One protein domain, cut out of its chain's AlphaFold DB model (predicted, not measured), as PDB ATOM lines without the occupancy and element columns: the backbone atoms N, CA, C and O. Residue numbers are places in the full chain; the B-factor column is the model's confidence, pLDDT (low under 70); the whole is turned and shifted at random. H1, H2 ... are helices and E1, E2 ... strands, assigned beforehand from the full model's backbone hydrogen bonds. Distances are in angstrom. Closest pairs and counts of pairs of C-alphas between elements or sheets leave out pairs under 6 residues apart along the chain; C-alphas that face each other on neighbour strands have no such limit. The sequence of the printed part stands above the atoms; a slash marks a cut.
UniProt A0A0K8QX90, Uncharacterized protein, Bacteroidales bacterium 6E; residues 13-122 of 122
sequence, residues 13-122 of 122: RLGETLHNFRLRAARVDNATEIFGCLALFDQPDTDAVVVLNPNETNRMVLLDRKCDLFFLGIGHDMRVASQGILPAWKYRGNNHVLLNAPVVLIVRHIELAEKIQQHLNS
ATOM      1  N   ARG A  13      30.829 -58.095 -33.136       67.62
ATOM      2  CA  ARG A  13      29.697 -58.710 -33.846       67.62
ATOM      3  C   ARG A  13      29.212 -57.960 -35.095       67.62
ATOM      4  O   ARG A  13      28.651 -58.594 -35.984       67.62
ATOM      5  N   LEU A  14      29.399 -56.641 -35.216       77.12
ATOM      6  CA  LEU A  14      29.077 -55.902 -36.450       77.12
ATOM      7  C   LEU A  14      30.043 -56.277 -37.564       77.12
ATOM      8  O   LEU A  14      29.613 -56.503 -38.689       77.12
ATOM      9  N   GLY A  15      31.336 -56.354 -37.242       78.06
ATOM     10  CA  GLY A  15      32.362 -56.789 -38.185       78.06
ATOM     11  C   GLY A  15      32.085 -58.209 -38.672       78.06
ATOM     12  O   GLY A  15      32.084 -58.452 -39.876       78.06
ATOM     13  N   GLU A  16      31.744 -59.111 -37.750       79.31
ATOM     14  CA  GLU A  16      31.311 -60.475 -38.071       79.31
ATOM     15  C   GLU A  16      30.045 -60.493 -38.929       79.31
ATOM     16  O   GLU A  16      29.994 -61.208 -39.923       79.31
ATOM     17  N   THR A  17      29.041 -59.677 -38.603       81.00
ATOM     18  CA  THR A  17      27.796 -59.581 -39.380       81.00
ATOM     19  C   THR A  17      28.084 -59.119 -40.808       81.00
ATOM     20  O   THR A  17      27.678 -59.773 -41.767       81.00
ATOM     21  N   LEU A  18      28.833 -58.027 -40.978       85.75
ATOM     22  CA  LEU A  18      29.215 -57.523 -42.298       85.75
ATOM     23  C   LEU A  18      30.005 -58.576 -43.087       85.75
ATOM     24  O   LEU A  18      29.752 -58.769 -44.275       85.75
ATOM     25  N   HIS A  19      30.904 -59.303 -42.424       84.81
ATOM     26  CA  HIS A  19      31.669 -60.390 -43.026       84.81
ATOM     27  C   HIS A  19      30.783 -61.583 -43.437       84.81
ATOM     28  O   HIS A  19      30.856 -62.038 -44.580       84.81
ATOM     29  N   ASN A  20      29.903 -62.057 -42.550       85.69
ATOM     30  CA  ASN A  20      29.005 -63.197 -42.772       85.69
ATOM     31  C   ASN A  20      28.055 -62.953 -43.949       85.69
ATOM     32  O   ASN A  20      27.821 -63.851 -44.759       85.69
ATOM     33  N   PHE A  21      27.559 -61.722 -44.079       86.31
ATOM     34  CA  PHE A  21      26.693 -61.309 -45.181       86.31
ATOM     35  C   PHE A  21      27.456 -60.770 -46.400       86.31
ATOM     36  O   PHE A  21      26.823 -60.398 -47.387       86.31
ATOM     37  N   ARG A  22      28.799 -60.758 -46.365       88.25
ATOM     38  CA  ARG A  22      29.684 -60.235 -47.425       88.25
ATOM     39  C   ARG A  22      29.323 -58.812 -47.861       88.25
ATOM     40  O   ARG A  22      29.360 -58.491 -49.046       88.25
ATOM     41  N   LEU A  23      28.965 -57.968 -46.899       86.69
ATOM     42  CA  LEU A  23      28.525 -56.603 -47.146       86.69
ATOM     43  C   LEU A  23      29.709 -55.653 -47.169       86.69
ATOM     44  O   LEU A  23      30.498 -55.590 -46.223       86.69
ATOM     45  N   ARG A  24      29.778 -54.835 -48.214       85.06
ATOM     46  CA  ARG A  24      30.661 -53.674 -48.232       85.06
ATOM     47  C   ARG A  24      29.930 -52.495 -47.617       85.06
ATOM     48  O   ARG A  24      28.961 -51.981 -48.179       85.06
ATOM     49  N   ALA A  25      30.384 -52.102 -46.434       84.88
ATOM     50  CA  ALA A  25      29.770 -51.035 -45.668       84.88
ATOM     51  C   ALA A  25      30.600 -49.753 -45.717       84.88
ATOM     52  O   ALA A  25      31.793 -49.770 -45.409       84.88
ATOM     53  N   ALA A  26      29.957 -48.631 -46.026       84.00
ATOM     54  CA  ALA A  26      30.538 -47.318 -45.786       84.00
ATOM     55  C   ALA A  26      30.212 -46.863 -44.357       84.00
ATOM     56  O   ALA A  26      29.085 -47.014 -43.886       84.00
ATOM     57  N   ARG A  27      31.199 -46.313 -43.649       83.19
ATOM     58  CA  ARG A  27      31.034 -45.809 -42.282       83.19
ATOM     59  C   ARG A  27      30.807 -44.302 -42.289       83.19
ATOM     60  O   ARG A  27      31.497 -43.589 -43.011       83.19
ATOM     61  N   VAL A  28      29.888 -43.856 -41.438       81.94
ATOM     62  CA  VAL A  28      29.586 -42.452 -41.153       81.94
ATOM     63  C   VAL A  28      29.594 -42.254 -39.640       81.94
ATOM     64  O   VAL A  28      28.791 -42.859 -38.931       81.94
ATOM     65  N   ASP A  29      30.494 -41.419 -39.131       76.00
ATOM     66  CA  ASP A  29      30.617 -41.124 -37.696       76.00
ATOM     67  C   ASP A  29      30.360 -39.652 -37.339       76.00
ATOM     68  O   ASP A  29      30.018 -39.345 -36.191       76.00
ATOM     69  N   ASN A  30      30.406 -38.745 -38.316       69.75
ATOM     70  CA  ASN A  30      30.075 -37.340 -38.117       69.75
ATOM     71  C   ASN A  30      28.588 -37.039 -38.399       69.75
ATOM     72  O   ASN A  30      28.026 -37.437 -39.417       69.75
ATOM     73  N   ALA A  31      27.955 -36.256 -37.519       61.50
ATOM     74  CA  ALA A  31      26.579 -35.786 -37.665       61.50
ATOM     75  C   ALA A  31      26.327 -34.987 -38.958       61.50
ATOM     76  O   ALA A  31      25.241 -35.079 -39.522       61.50
ATOM     77  N   THR A  32      27.318 -34.240 -39.456       64.62
ATOM     78  CA  THR A  32      27.187 -33.479 -40.711       64.62
ATOM     79  C   THR A  32      27.075 -34.395 -41.934       64.62
ATOM     80  O   THR A  32      26.398 -34.060 -42.903       64.62
ATOM     81  N   GLU A  33      27.683 -35.579 -41.878       65.38
ATOM     82  CA  GLU A  33      27.709 -36.549 -42.977       65.38
ATOM     83  C   GLU A  33      26.444 -37.414 -43.029       65.38
ATOM     84  O   GLU A  33      26.119 -37.982 -44.070       65.38
ATOM     85  N   ILE A  34      25.676 -37.470 -41.937       67.12
ATOM     86  CA  ILE A  34      24.435 -38.250 -41.854       67.12
ATOM     87  C   ILE A  34      23.380 -37.746 -42.843       67.12
ATOM     88  O   ILE A  34      22.654 -38.547 -43.424       67.12
ATOM     89  N   PHE A  35      23.334 -36.442 -43.121       65.12
ATOM     90  CA  PHE A  35      22.433 -35.891 -44.139       65.12
ATOM     91  C   PHE A  35      22.819 -36.290 -45.574       65.12
ATOM     92  O   PHE A  35      21.970 -36.265 -46.460       65.12
ATOM     93  N   GLY A  36      24.077 -36.683 -45.798       68.00
ATOM     94  CA  GLY A  36      24.605 -37.125 -47.090       68.00
ATOM     95  C   GLY A  36      24.866 -38.629 -47.181       68.00
ATOM     96  O   GLY A  36      25.316 -39.094 -48.225       68.00
ATOM     97  N   CYS A  37      24.588 -39.408 -46.130       75.00
ATOM     98  CA  CYS A  37      24.993 -40.812 -46.064       75.00
ATOM     99  C   CYS A  37      24.336 -41.670 -47.156       75.00
ATOM    100  O   CYS A  37      24.928 -42.640 -47.624       75.00
ATOM    101  N   LEU A  38      23.162 -41.260 -47.651       74.12
ATOM    102  CA  LEU A  38      22.508 -41.921 -48.775       74.12
ATOM    103  C   LEU A  38      23.271 -41.789 -50.099       74.12
ATOM    104  O   LEU A  38      23.104 -42.636 -50.972       74.12
ATOM    105  N   ALA A  39      24.112 -40.762 -50.254       76.19
ATOM    106  CA  ALA A  39      24.977 -40.614 -51.423       76.19
ATOM    107  C   ALA A  39      26.047 -41.710 -51.504       76.19
ATOM    108  O   ALA A  39      26.533 -42.020 -52.587       76.19
ATOM    109  N   LEU A  40      26.375 -42.356 -50.382       79.25
ATOM    110  CA  LEU A  40      27.323 -43.470 -50.360       79.25
ATOM    111  C   LEU A  40      26.781 -44.682 -51.131       79.25
ATOM    112  O   LEU A  40      27.554 -45.409 -51.742       79.25
ATOM    113  N   PHE A  41      25.457 -44.835 -51.219       78.38
ATOM    114  CA  PHE A  41      24.816 -45.850 -52.056       78.38
ATOM    115  C   PHE A  41      24.845 -45.533 -53.568       78.38
ATOM    116  O   PHE A  41      24.391 -46.363 -54.354       78.38
ATOM    117  N   ASP A  42      25.381 -44.397 -54.025       78.44
ATOM    118  CA  ASP A  42      25.700 -44.236 -55.461       78.44
ATOM    119  C   ASP A  42      26.965 -44.983 -55.855       78.44
ATOM    120  O   ASP A  42      27.201 -45.245 -57.034       78.44
ATOM    121  N   GLN A  43      27.800 -45.323 -54.873       79.94
ATOM    122  CA  GLN A  43      28.977 -46.116 -55.141       79.94
ATOM    123  C   GLN A  43      28.507 -47.536 -55.484       79.94
ATOM    124  O   GLN A  43      27.777 -48.142 -54.689       79.94
ATOM    125  N   PRO A  44      28.930 -48.093 -56.637       74.12
ATOM    126  CA  PRO A  44      28.506 -49.423 -57.088       74.12
ATOM    127  C   PRO A  44      28.900 -50.523 -56.096       74.12
ATOM    128  O   PRO A  44      28.331 -51.611 -56.104       74.12
ATOM    129  N   ASP A  45      29.845 -50.202 -55.213       80.19
ATOM    130  CA  ASP A  45      30.420 -51.113 -54.250       80.19
ATOM    131  C   ASP A  45      29.901 -50.955 -52.819       80.19
ATOM    132  O   ASP A  45      30.467 -51.549 -51.911       80.19
ATOM    133  N   THR A  46      28.854 -50.157 -52.595       82.94
ATOM    134  CA  THR A  46      28.279 -49.965 -51.255       82.94
ATOM    135  C   THR A  46      26.971 -50.738 -51.115       82.94
ATOM    136  O   THR A  46      25.946 -50.378 -51.704       82.94
ATOM    137  N   ASP A  47      27.012 -51.792 -50.303       83.81
ATOM    138  CA  ASP A  47      25.875 -52.663 -49.984       83.81
ATOM    139  C   ASP A  47      25.163 -52.210 -48.701       83.81
ATOM    140  O   ASP A  47      23.958 -52.425 -48.535       83.81
ATOM    141  N   ALA A  48      25.903 -51.546 -47.807       87.06
ATOM    142  CA  ALA A  48      25.396 -51.039 -46.543       87.06
ATOM    143  C   ALA A  48      26.042 -49.706 -46.135       87.06
ATOM    144  O   ALA A  48      27.143 -49.363 -46.560       87.06
ATOM    145  N   VAL A  49      25.380 -48.974 -45.242       85.75
ATOM    146  CA  VAL A  49      25.956 -47.810 -44.563       85.75
ATOM    147  C   VAL A  49      25.795 -47.989 -43.061       85.75
ATOM    148  O   VAL A  49      24.702 -48.271 -42.580       85.75
ATOM    149  N   VAL A  50      26.886 -47.828 -42.318       85.56
ATOM    150  CA  VAL A  50      26.897 -47.856 -40.854       85.56
ATOM    151  C   VAL A  50      26.970 -46.427 -40.350       85.56
ATOM    152  O   VAL A  50      27.956 -45.733 -40.590       85.56
ATOM    153  N   VAL A  51      25.943 -46.007 -39.621       83.44
ATOM    154  CA  VAL A  51      25.892 -44.707 -38.956       83.44
ATOM    155  C   VAL A  51      26.169 -44.899 -37.471       83.44
ATOM    156  O   VAL A  51      25.452 -45.635 -36.795       83.44
ATOM    157  N   LEU A  52      27.200 -44.227 -36.962       80.81
ATOM    158  CA  LEU A  52      27.531 -44.203 -35.540       80.81
ATOM    159  C   LEU A  52      26.952 -42.944 -34.881       80.81
ATOM    160  O   LEU A  52      27.165 -41.814 -35.325       80.81
ATOM    161  N   ASN A  53      26.228 -43.151 -33.789       78.38
ATOM    162  CA  ASN A  53      25.595 -42.124 -32.975       78.38
ATOM    163  C   ASN A  53      25.976 -42.346 -31.500       78.38
ATOM    164  O   ASN A  53      25.132 -42.720 -30.692       78.38
ATOM    165  N   PRO A  54      27.248 -42.121 -31.125       69.88
ATOM    166  CA  PRO A  54      27.796 -42.529 -29.825       69.88
ATOM    167  C   PRO A  54      27.109 -41.886 -28.611       69.88
ATOM    168  O   PRO A  54      27.287 -42.358 -27.497       69.88
ATOM    169  N   ASN A  55      26.338 -40.818 -28.823       71.75
ATOM    170  CA  ASN A  55      25.618 -40.107 -27.769       71.75
ATOM    171  C   ASN A  55      24.109 -40.408 -27.760       71.75
ATOM    172  O   ASN A  55      23.379 -39.707 -27.068       71.75
ATOM    173  N   GLU A  56      23.627 -41.339 -28.598       70.69
ATOM    174  CA  GLU A  56      22.193 -41.647 -28.793       70.69
ATOM    175  C   GLU A  56      21.321 -40.398 -29.021       70.69
ATOM    176  O   GLU A  56      20.123 -40.349 -28.751       70.69
ATOM    177  N   THR A  57      21.934 -39.343 -29.553       71.06
ATOM    178  CA  THR A  57      21.243 -38.095 -29.857       71.06
ATOM    179  C   THR A  57      20.249 -38.338 -30.978       71.06
ATOM    180  O   THR A  57      20.582 -39.013 -31.947       71.06
ATOM    181  N   ASN A  58      19.055 -37.759 -30.882       72.56
ATOM    182  CA  ASN A  58      18.087 -37.765 -31.971       72.56
ATOM    183  C   ASN A  58      18.692 -37.083 -33.208       72.56
ATOM    184  O   ASN A  58      18.784 -35.855 -33.265       72.56
ATOM    185  N   ARG A  59      19.129 -37.876 -34.191       74.00
ATOM    186  CA  ARG A  59      19.735 -37.377 -35.430       74.00
ATOM    187  C   ARG A  59      18.776 -37.545 -36.588       74.00
ATOM    188  O   ARG A  59      18.326 -38.646 -36.879       74.00
ATOM    189  N   MET A  60      18.480 -36.445 -37.262       73.19
ATOM    190  CA  MET A  60      17.667 -36.475 -38.467       73.19
ATOM    191  C   MET A  60      18.537 -36.889 -39.660       73.19
ATOM    192  O   MET A  60      19.582 -36.295 -39.904       73.19
ATOM    193  N   VAL A  61      18.106 -37.904 -40.402       73.06
ATOM    194  CA  VAL A  61      18.694 -38.343 -41.674       73.06
ATOM    195  C   VAL A  61      17.768 -37.885 -42.780       73.06
ATOM    196  O   VAL A  61      16.577 -38.180 -42.720       73.06
ATOM    197  N   LEU A  62      18.291 -37.201 -43.795       70.19
ATOM    198  CA  LEU A  62      17.507 -36.834 -44.970       70.19
ATOM    199  C   LEU A  62      17.486 -37.994 -45.979       70.19
ATOM    200  O   LEU A  62      18.517 -38.435 -46.478       70.19
ATOM    201  N   LEU A  63      16.280 -38.450 -46.303       67.62
ATOM    202  CA  LEU A  63      15.945 -39.471 -47.287       67.62
ATOM    203  C   LEU A  63      15.434 -38.846 -48.589       67.62
ATOM    204  O   LEU A  63      14.341 -39.151 -49.060       67.62
ATOM    205  N   ASP A  64      16.200 -37.923 -49.168       60.09
ATOM    206  CA  ASP A  64      15.765 -37.166 -50.355       60.09
ATOM    207  C   ASP A  64      15.728 -38.007 -51.649       60.09
ATOM    208  O   ASP A  64      15.299 -37.553 -52.710       60.09
ATOM    209  N   ARG A  65      16.162 -39.271 -51.586       61.78
ATOM    210  CA  ARG A  65      16.279 -40.155 -52.749       61.78
ATOM    211  C   ARG A  65      15.147 -41.168 -52.812       61.78
ATOM    212  O   ARG A  65      14.721 -41.719 -51.804       61.78
ATOM    213  N   LYS A  66      14.679 -41.446 -54.033       61.94
ATOM    214  CA  LYS A  66      13.743 -42.540 -54.318       61.94
ATOM    215  C   LYS A  66      14.514 -43.862 -54.344       61.94
ATOM    216  O   LYS A  66      14.923 -44.302 -55.415       61.94
ATOM    217  N   CYS A  67      14.755 -44.456 -53.184       60.66
ATOM    218  CA  CYS A  67      15.386 -45.767 -53.084       60.66
ATOM    219  C   CYS A  67      14.707 -46.580 -51.990       60.66
ATOM    220  O   CYS A  67      14.437 -46.053 -50.915       60.66
ATOM    221  N   ASP A  68      14.502 -47.864 -52.255       70.06
ATOM    222  CA  ASP A  68      14.132 -48.812 -51.217       70.06
ATOM    223  C   ASP A  68      15.395 -49.045 -50.385       70.06
ATOM    224  O   ASP A  68      16.354 -49.651 -50.847       70.06
ATOM    225  N   LEU A  69      15.457 -48.453 -49.198       76.00
ATOM    226  CA  LEU A  69      16.494 -48.725 -48.205       76.00
ATOM    227  C   LEU A  69      15.805 -49.126 -46.903       76.00
ATOM    228  O   LEU A  69      14.622 -48.858 -46.713       76.00
ATOM    229  N   PHE A  70      16.530 -49.770 -46.001       78.88
ATOM    230  CA  PHE A  70      15.984 -50.263 -44.744       78.88
ATOM    231  C   PHE A  70      16.959 -50.003 -43.606       78.88
ATOM    232  O   PHE A  70      18.163 -50.188 -43.775       78.88
ATOM    233  N   PHE A  71      16.433 -49.580 -42.457       78.94
ATOM    234  CA  PHE A  71      17.226 -49.239 -41.274       78.94
ATOM    235  C   PHE A  71      17.060 -50.286 -40.185       78.94
ATOM    236  O   PHE A  71      15.936 -50.607 -39.808       78.94
ATOM    237  N   LEU A  72      18.172 -50.746 -39.622       78.50
ATOM    238  CA  LEU A  72      18.203 -51.540 -38.403       78.50
ATOM    239  C   LEU A  72      18.861 -50.718 -37.298       78.50
ATOM    240  O   LEU A  72      20.029 -50.342 -37.411       78.50
ATOM    241  N   GLY A  73      18.110 -50.462 -36.227       78.38
ATOM    242  CA  GLY A  73      18.651 -49.919 -34.987       78.38
ATOM    243  C   GLY A  73      19.397 -51.000 -34.211       78.38
ATOM    244  O   GLY A  73      18.818 -52.021 -33.842       78.38
ATOM    245  N   ILE A  74      20.679 -50.768 -33.960       76.75
ATOM    246  CA  ILE A  74      21.587 -51.680 -33.273       76.75
ATOM    247  C   ILE A  74      22.003 -51.008 -31.954       76.75
ATOM    248  O   ILE A  74      22.589 -49.925 -31.956       76.75
ATOM    249  N   GLY A  75      21.651 -51.621 -30.820       68.81
ATOM    250  CA  GLY A  75      21.990 -51.122 -29.482       68.81
ATOM    251  C   GLY A  75      23.472 -51.291 -29.125       68.81
ATOM    252  O   GLY A  75      24.247 -51.861 -29.894       68.81
ATOM    253  N   HIS A  76      23.852 -50.840 -27.922       64.06
ATOM    254  CA  HIS A  76      25.226 -50.918 -27.399       64.06
ATOM    255  C   HIS A  76      25.848 -52.330 -27.489       64.06
ATOM    256  O   HIS A  76      27.032 -52.453 -27.793       64.06
ATOM    257  N   ASP A  77      25.040 -53.386 -27.335       62.44
ATOM    258  CA  ASP A  77      25.487 -54.790 -27.355       62.44
ATOM    259  C   ASP A  77      25.244 -55.510 -28.699       62.44
ATOM    260  O   ASP A  77      25.092 -56.733 -28.740       62.44
ATOM    261  N   MET A  78      25.133 -54.778 -29.814       65.12
ATOM    262  CA  MET A  78      24.796 -55.316 -31.150       65.12
ATOM    263  C   MET A  78      23.434 -55.986 -31.296       65.12
ATOM    264  O   MET A  78      23.105 -56.504 -32.364       65.12
ATOM    265  N   ARG A  79      22.616 -55.975 -30.249       63.94
ATOM    266  CA  ARG A  79      21.256 -56.495 -30.324       63.94
ATOM    267  C   ARG A  79      20.383 -55.494 -31.052       63.94
ATOM    268  O   ARG A  79      20.492 -54.285 -30.833       63.94
ATOM    269  N   VAL A  80      19.512 -56.009 -31.911       63.78
ATOM    270  CA  VAL A  80      18.507 -55.186 -32.572       63.78
ATOM    271  C   VAL A  80      17.618 -54.595 -31.481       63.78
ATOM    272  O   VAL A  80      16.996 -55.328 -30.710       63.78
ATOM    273  N   ALA A  81      17.601 -53.268 -31.373       61.41
ATOM    274  CA  ALA A  81      16.636 -52.603 -30.513       61.41
ATOM    275  C   ALA A  81      15.237 -52.891 -31.077       61.41
ATOM    276  O   ALA A  81      15.068 -52.996 -32.289       61.41
ATOM    277  N   SER A  82      14.219 -52.993 -30.223       52.06
ATOM    278  CA  SER A  82      12.829 -53.336 -30.583       52.06
ATOM    279  C   SER A  82      12.155 -52.398 -31.609       52.06
ATOM    280  O   SER A  82      10.990 -52.591 -31.946       52.06
ATOM    281  N   GLN A  83      12.879 -51.416 -32.149       52.97
ATOM    282  CA  GLN A  83      12.480 -50.503 -33.223       52.97
ATOM    283  C   GLN A  83      12.953 -51.008 -34.601       52.97
ATOM    284  O   GLN A  83      13.623 -50.290 -35.337       52.97
ATOM    285  N   GLY A  84      12.651 -52.276 -34.903       61.78
ATOM    286  CA  GLY A  84      13.136 -53.021 -36.069       61.78
ATOM    287  C   GLY A  84      12.847 -52.394 -37.438       61.78
ATOM    288  O   GLY A  84      12.095 -51.431 -37.558       61.78
ATOM    289  N   ILE A  85      13.494 -52.987 -38.447       65.06
ATOM    290  CA  ILE A  85      13.472 -52.690 -39.892       65.06
ATOM    291  C   ILE A  85      12.474 -51.596 -40.286       65.06
ATOM    292  O   ILE A  85      11.282 -51.844 -40.467       65.06
ATOM    293  N   LEU A  86      12.983 -50.380 -40.464       66.75
ATOM    294  CA  LEU A  86      12.179 -49.261 -40.943       66.75
ATOM    295  C   LEU A  86      12.345 -49.140 -42.464       66.75
ATOM    296  O   LEU A  86      13.483 -49.010 -42.923       66.75
ATOM    297  N   PRO A  87      11.259 -49.164 -43.259       54.72
ATOM    298  CA  PRO A  87      11.345 -48.886 -44.686       54.72
ATOM    299  C   PRO A  87      11.711 -47.415 -44.915       54.72
ATOM    300  O   PRO A  87      11.035 -46.506 -44.437       54.72
ATOM    301  N   ALA A  88      12.739 -47.166 -45.716       55.34
ATOM    302  CA  ALA A  88      13.090 -45.858 -46.262       55.34
ATOM    303  C   ALA A  88      12.217 -45.529 -47.480       55.34
ATOM    304  O   ALA A  88      12.713 -45.137 -48.530       55.34
ATOM    305  N   TRP A  89      10.907 -45.732 -47.391       47.00
ATOM    306  CA  TRP A  89      10.019 -45.286 -48.457       47.00
ATOM    307  C   TRP A  89       9.624 -43.860 -48.140       47.00
ATOM    308  O   TRP A  89       9.215 -43.566 -47.016       47.00
ATOM    309  N   LYS A  90       9.736 -42.967 -49.129       44.25
ATOM    310  CA  LYS A  90       9.196 -41.608 -49.042       44.25
ATOM    311  C   LYS A  90       7.721 -41.696 -48.642       44.25
ATOM    312  O   LYS A  90       6.853 -41.859 -49.500       44.25
ATOM    313  N   TYR A  91       7.418 -41.543 -47.355       39.22
ATOM    314  CA  TYR A  91       6.083 -41.161 -46.928       39.22
ATOM    315  C   TYR A  91       5.836 -39.808 -47.590       39.22
ATOM    316  O   TYR A  91       6.665 -38.904 -47.462       39.22
ATOM    317  N   ARG A  92       4.754 -39.654 -48.366       39.50
ATOM    318  CA  ARG A  92       4.384 -38.343 -48.925       39.50
ATOM    319  C   ARG A  92       4.298 -37.340 -47.764       39.50
ATOM    320  O   ARG A  92       3.327 -37.363 -47.022       39.50
ATOM    321  N   GLY A  93       5.332 -36.512 -47.599       48.25
ATOM    322  CA  GLY A  93       5.459 -35.524 -46.523       48.25
ATOM    323  C   GLY A  93       6.772 -35.592 -45.733       48.25
ATOM    324  O   GLY A  93       7.285 -34.540 -45.368       48.25
ATOM    325  N   ASN A  94       7.369 -36.776 -45.544       54.78
ATOM    326  CA  ASN A  94       8.554 -36.944 -44.695       54.78
ATOM    327  C   ASN A  94       9.717 -37.545 -45.490       54.78
ATOM    328  O   ASN A  94       9.815 -38.757 -45.664       54.78
ATOM    329  N   ASN A  95      10.627 -36.684 -45.950       66.38
ATOM    330  CA  ASN A  95      11.916 -37.089 -46.520       66.38
ATOM    331  C   ASN A  95      12.967 -37.266 -45.415       66.38
ATOM    332  O   ASN A  95      14.132 -36.977 -45.647       66.38
ATOM    333  N   HIS A  96      12.588 -37.616 -44.188       70.25
ATOM    334  CA  HIS A  96      13.544 -37.719 -43.093       70.25
ATOM    335  C   HIS A  96      13.192 -38.839 -42.122       70.25
ATOM    336  O   HIS A  96      12.022 -39.162 -41.931       70.25
ATOM    337  N   VAL A  97      14.222 -39.410 -41.499       72.44
ATOM    338  CA  VAL A  97      14.111 -40.403 -40.427       72.44
ATOM    339  C   VAL A  97      14.879 -39.910 -39.212       72.44
ATOM    340  O   VAL A  97      15.946 -39.314 -39.346       72.44
ATOM    341  N   LEU A  98      14.332 -40.150 -38.024       73.44
ATOM    342  CA  LEU A  98      15.003 -39.878 -36.760       73.44
ATOM    343  C   LEU A  98      15.764 -41.127 -36.308       73.44
ATOM    344  O   LEU A  98      15.159 -42.178 -36.121       73.44
ATOM    345  N   LEU A  99      17.075 -41.011 -36.118       74.50
ATOM    346  CA  LEU A  99      17.910 -42.047 -35.520       74.50
ATOM    347  C   LEU A  99      18.116 -41.751 -34.037       74.50
ATOM    348  O   LEU A  99      18.583 -40.669 -33.684       74.50
ATOM    349  N   ASN A 100      17.806 -42.728 -33.191       72.62
ATOM    350  CA  ASN A 100      17.986 -42.694 -31.736       72.62
ATOM    351  C   ASN A 100      18.851 -43.860 -31.213       72.62
ATOM    352  O   ASN A 100      19.166 -43.896 -30.032       72.62
ATOM    353  N   ALA A 101      19.244 -44.803 -32.075       76.62
ATOM    354  CA  ALA A 101      20.116 -45.917 -31.709       76.62
ATOM    355  C   ALA A 101      21.599 -45.507 -31.773       76.62
ATOM    356  O   ALA A 101      21.940 -44.638 -32.585       76.62
ATOM    357  N   PRO A 102      22.484 -46.143 -30.979       79.44
ATOM    358  CA  PRO A 102      23.914 -45.837 -30.960       79.44
ATOM    359  C   PRO A 102      24.624 -46.273 -32.243       79.44
ATOM    360  O   PRO A 102      25.582 -45.632 -32.680       79.44
ATOM    361  N   VAL A 103      24.136 -47.338 -32.880       81.06
ATOM    362  CA  VAL A 103      24.590 -47.806 -34.188       81.06
ATOM    363  C   VAL A 103      23.366 -48.059 -35.056       81.06
ATOM    364  O   VAL A 103      22.383 -48.647 -34.616       81.06
ATOM    365  N   VAL A 104      23.405 -47.617 -36.308       82.62
ATOM    366  CA  VAL A 104      22.344 -47.891 -37.281       82.62
ATOM    367  C   VAL A 104      22.968 -48.486 -38.528       82.62
ATOM    368  O   VAL A 104      23.910 -47.922 -39.083       82.62
ATOM    369  N   LEU A 105      22.428 -49.617 -38.973       85.31
ATOM    370  CA  LEU A 105      22.795 -50.240 -40.237       85.31
ATOM    371  C   LEU A 105      21.716 -49.951 -41.279       85.31
ATOM    372  O   LEU A 105      20.545 -50.256 -41.068       85.31
ATOM    373  N   ILE A 106      22.121 -49.377 -42.405       85.00
ATOM    374  CA  ILE A 106      21.263 -49.069 -43.548       85.00
ATOM    375  C   ILE A 106      21.604 -50.049 -44.669       85.00
ATOM    376  O   ILE A 106      22.781 -50.195 -44.993       85.00
ATOM    377  N   VAL A 107      20.613 -50.699 -45.278       85.44
ATOM    378  CA  VAL A 107      20.798 -51.670 -46.377       85.44
ATOM    379  C   VAL A 107      19.792 -51.452 -47.509       85.44
ATOM    380  O   VAL A 107      18.775 -50.797 -47.306       85.44
ATOM    381  N   ARG A 108      20.052 -52.005 -48.702       78.88
ATOM    382  CA  ARG A 108      19.221 -51.789 -49.909       78.88
ATOM    383  C   ARG A 108      17.939 -52.614 -50.013       78.88
ATOM    384  O   ARG A 108      17.077 -52.294 -50.817       78.88
ATOM    385  N   HIS A 109      17.813 -53.701 -49.260       79.44
ATOM    386  CA  HIS A 109      16.720 -54.653 -49.467       79.44
ATOM    387  C   HIS A 109      16.175 -55.158 -48.139       79.44
ATOM    388  O   HIS A 109      16.946 -55.409 -47.206       79.44
ATOM    389  N   ILE A 110      14.853 -55.323 -48.071       82.00
ATOM    390  CA  ILE A 110      14.170 -55.792 -46.864       82.00
ATOM    391  C   ILE A 110      14.590 -57.217 -46.524       82.00
ATOM    392  O   ILE A 110      14.849 -57.512 -45.367       82.00
ATOM    393  N   GLU A 111      14.792 -58.073 -47.523       86.44
ATOM    394  CA  GLU A 111      15.193 -59.464 -47.320       86.44
ATOM    395  C   GLU A 111      16.591 -59.552 -46.698       86.44
ATOM    396  O   GLU A 111      16.879 -60.450 -45.907       86.44
ATOM    397  N   LEU A 112      17.483 -58.620 -47.052       85.56
ATOM    398  CA  LEU A 112      18.801 -58.519 -46.430       85.56
ATOM    399  C   LEU A 112      18.675 -58.021 -44.987       85.56
ATOM    400  O   LEU A 112      19.300 -58.581 -44.089       85.56
ATOM    401  N   ALA A 113      17.839 -57.008 -44.764       84.69
ATOM    402  CA  ALA A 113      17.555 -56.479 -43.438       84.69
ATOM    403  C   ALA A 113      16.992 -57.568 -42.501       84.69
ATOM    404  O   ALA A 113      17.493 -57.758 -41.394       84.69
ATOM    405  N   GLU A 114      16.016 -58.344 -42.970       84.88
ATOM    406  CA  GLU A 114      15.384 -59.443 -42.234       84.88
ATOM    407  C   GLU A 114      16.377 -60.552 -41.892       84.88
ATOM    408  O   GLU A 114      16.425 -61.000 -40.746       84.88
ATOM    409  N   LYS A 115      17.221 -60.960 -42.849       87.12
ATOM    410  CA  LYS A 115      18.256 -61.974 -42.605       87.12
ATOM    411  C   LYS A 115      19.275 -61.523 -41.560       87.12
ATOM    412  O   LYS A 115      19.648 -62.316 -40.696       87.12
ATOM    413  N   ILE A 116      19.709 -60.263 -41.614       83.38
ATOM    414  CA  ILE A 116      20.629 -59.702 -40.615       83.38
ATOM    415  C   ILE A 116      19.962 -59.669 -39.240       83.38
ATOM    416  O   ILE A 116      20.564 -60.095 -38.259       83.38
ATOM    417  N   GLN A 117      18.707 -59.221 -39.161       80.06
ATOM    418  CA  GLN A 117      17.967 -59.191 -37.902       80.06
ATOM    419  C   GLN A 117      17.787 -60.595 -37.306       80.06
ATOM    420  O   GLN A 117      17.952 -60.764 -36.100       80.06
ATOM    421  N   GLN A 118      17.495 -61.608 -38.124       81.31
ATOM    422  CA  GLN A 118      17.426 -63.001 -37.675       81.31
ATOM    423  C   GLN A 118      18.770 -63.488 -37.119       81.31
ATOM    424  O   GLN A 118      18.792 -64.081 -36.046       81.31
ATOM    425  N   HIS A 119      19.884 -63.191 -37.800       81.31
ATOM    426  CA  HIS A 119      21.231 -63.568 -37.358       81.31
ATOM    427  C   HIS A 119      21.662 -62.885 -36.052       81.31
ATOM    428  O   HIS A 119      22.331 -63.492 -35.227       81.31
ATOM    429  N   LEU A 120      21.285 -61.621 -35.847       76.44
ATOM    430  CA  LEU A 120      21.618 -60.888 -34.620       76.44
ATOM    431  C   LEU A 120      20.769 -61.317 -33.412       76.44
ATOM    432  O   LEU A 120      21.186 -61.115 -32.271       76.44
ATOM    433  N   ASN A 121      19.581 -61.875 -33.664       72.88
ATOM    434  CA  ASN A 121      18.656 -62.347 -32.634       72.88
ATOM    435  C   ASN A 121      18.850 -63.828 -32.260       72.88
ATOM    436  O   ASN A 121      18.266 -64.263 -31.267       72.88
ATOM    437  N   SER A 122      19.628 -64.587 -33.042       68.56
ATOM    438  CA  SER A 122      20.051 -65.962 -32.729       68.56
ATOM    439  C   SER A 122      21.261 -65.995 -31.803       68.56
ATOM    440  O   SER A 122      21.274 -66.851 -30.895       68.56
TER     441      SER A 122
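What this domain is: This is residues 13 to 122 of the 122 residues of an uncharacterized protein of Bacteroidales bacterium 6E (UniProt A0A0K8QX90). A twisted four-stranded sheet, E1 E2 E6 E4, forms the core, with H1 and H4 packed over one face and H3 over the other. On H3's side a small two-stranded sheet, E3 with E5, covers the E4 end of the core, and short H2 sits beside E3. The printed part has 110 residues with four named helices and six named strands, in the order H1 E1 H2 H3 E2 E3 E4 E5 E6 H4; the class is mixed, helices and strands. The four-stranded sheet is mixed and the pair E3 E5 antiparallel. The whole is compact and rounded, with a radius of gyration of the C-alphas of 12.8 A and spans of 36 by 31 by 24 A.

How they stand to each other: Begin at E2, residues 48 to 52, an inner strand. E1, residues 25 to 28, is its parallel neighbour, with N 28 and O 50 2.8 A apart. On the other side of E2, E6, residues 103 to 107, is antiparallel, with N 51 and O 104 at 2.8 A. Next, E4, residues 70 to 74, is antiparallel to E6, with N 72 and O 105 at 2.8 A. H4, residues 110 to 121, runs along the strands over E6 and E4, at a height over the sheet of 9.7 A; C-alphas 70 and 110 are its closest to E4, 6.2 A. On the same face H1, residues 13 to 20, only just touches H4, with 3 pairs of C-alphas within 8 A, the closest Thr 17 and Ile 116 at 7.3 A. On the opposite face H3, residues 37 to 42, lies over E2 at a height of 8.8 A. E1, H2 and H3, E2 form a strand-helix-strand unit, two parallel neighbour strands with helices between, its crossover right-handed. H2, residues 31 to 34, only grazes the sheet; its closest C-alpha to E3, residues 59 to 62, is Ile 34, 5.7 A from that of Val 61. E5, residues 96 to 99, is antiparallel to E3, with N 61 and O 97 at 2.8 A. In H1 and H4 every O i to N i+4 pair is within hydrogen-bond range; H3 has 0 of 2, but 3 of 3 O i to N i+3 pairs, and H2 is too short for an i+4 pair.

Where its parts are: Find C-alpha 13 at (29.697, -58.710, -33.846), where H1 begins; it is 10.0 A long, as is H3. E6 is 13.3 A, E2 13.1 A and E4 12.8 A. H4 measures 16.3 A, from C-alpha 110 at (14.170, -55.792, -46.864) to C-alpha 121 at (18.656, -62.347, -32.634).

The domain as a whole: Look at Glu 16 and Gly 93 for the two C-alphas farthest apart, 36.9 A. The printed part has no cut. The long link, E4 to E5, is residues 75 to 95, under 70 in pLDDT throughout; its residues 86 to 87 pair antiparallel with 70 to 71 of E4. Mean pLDDT of the printed part is 73.3.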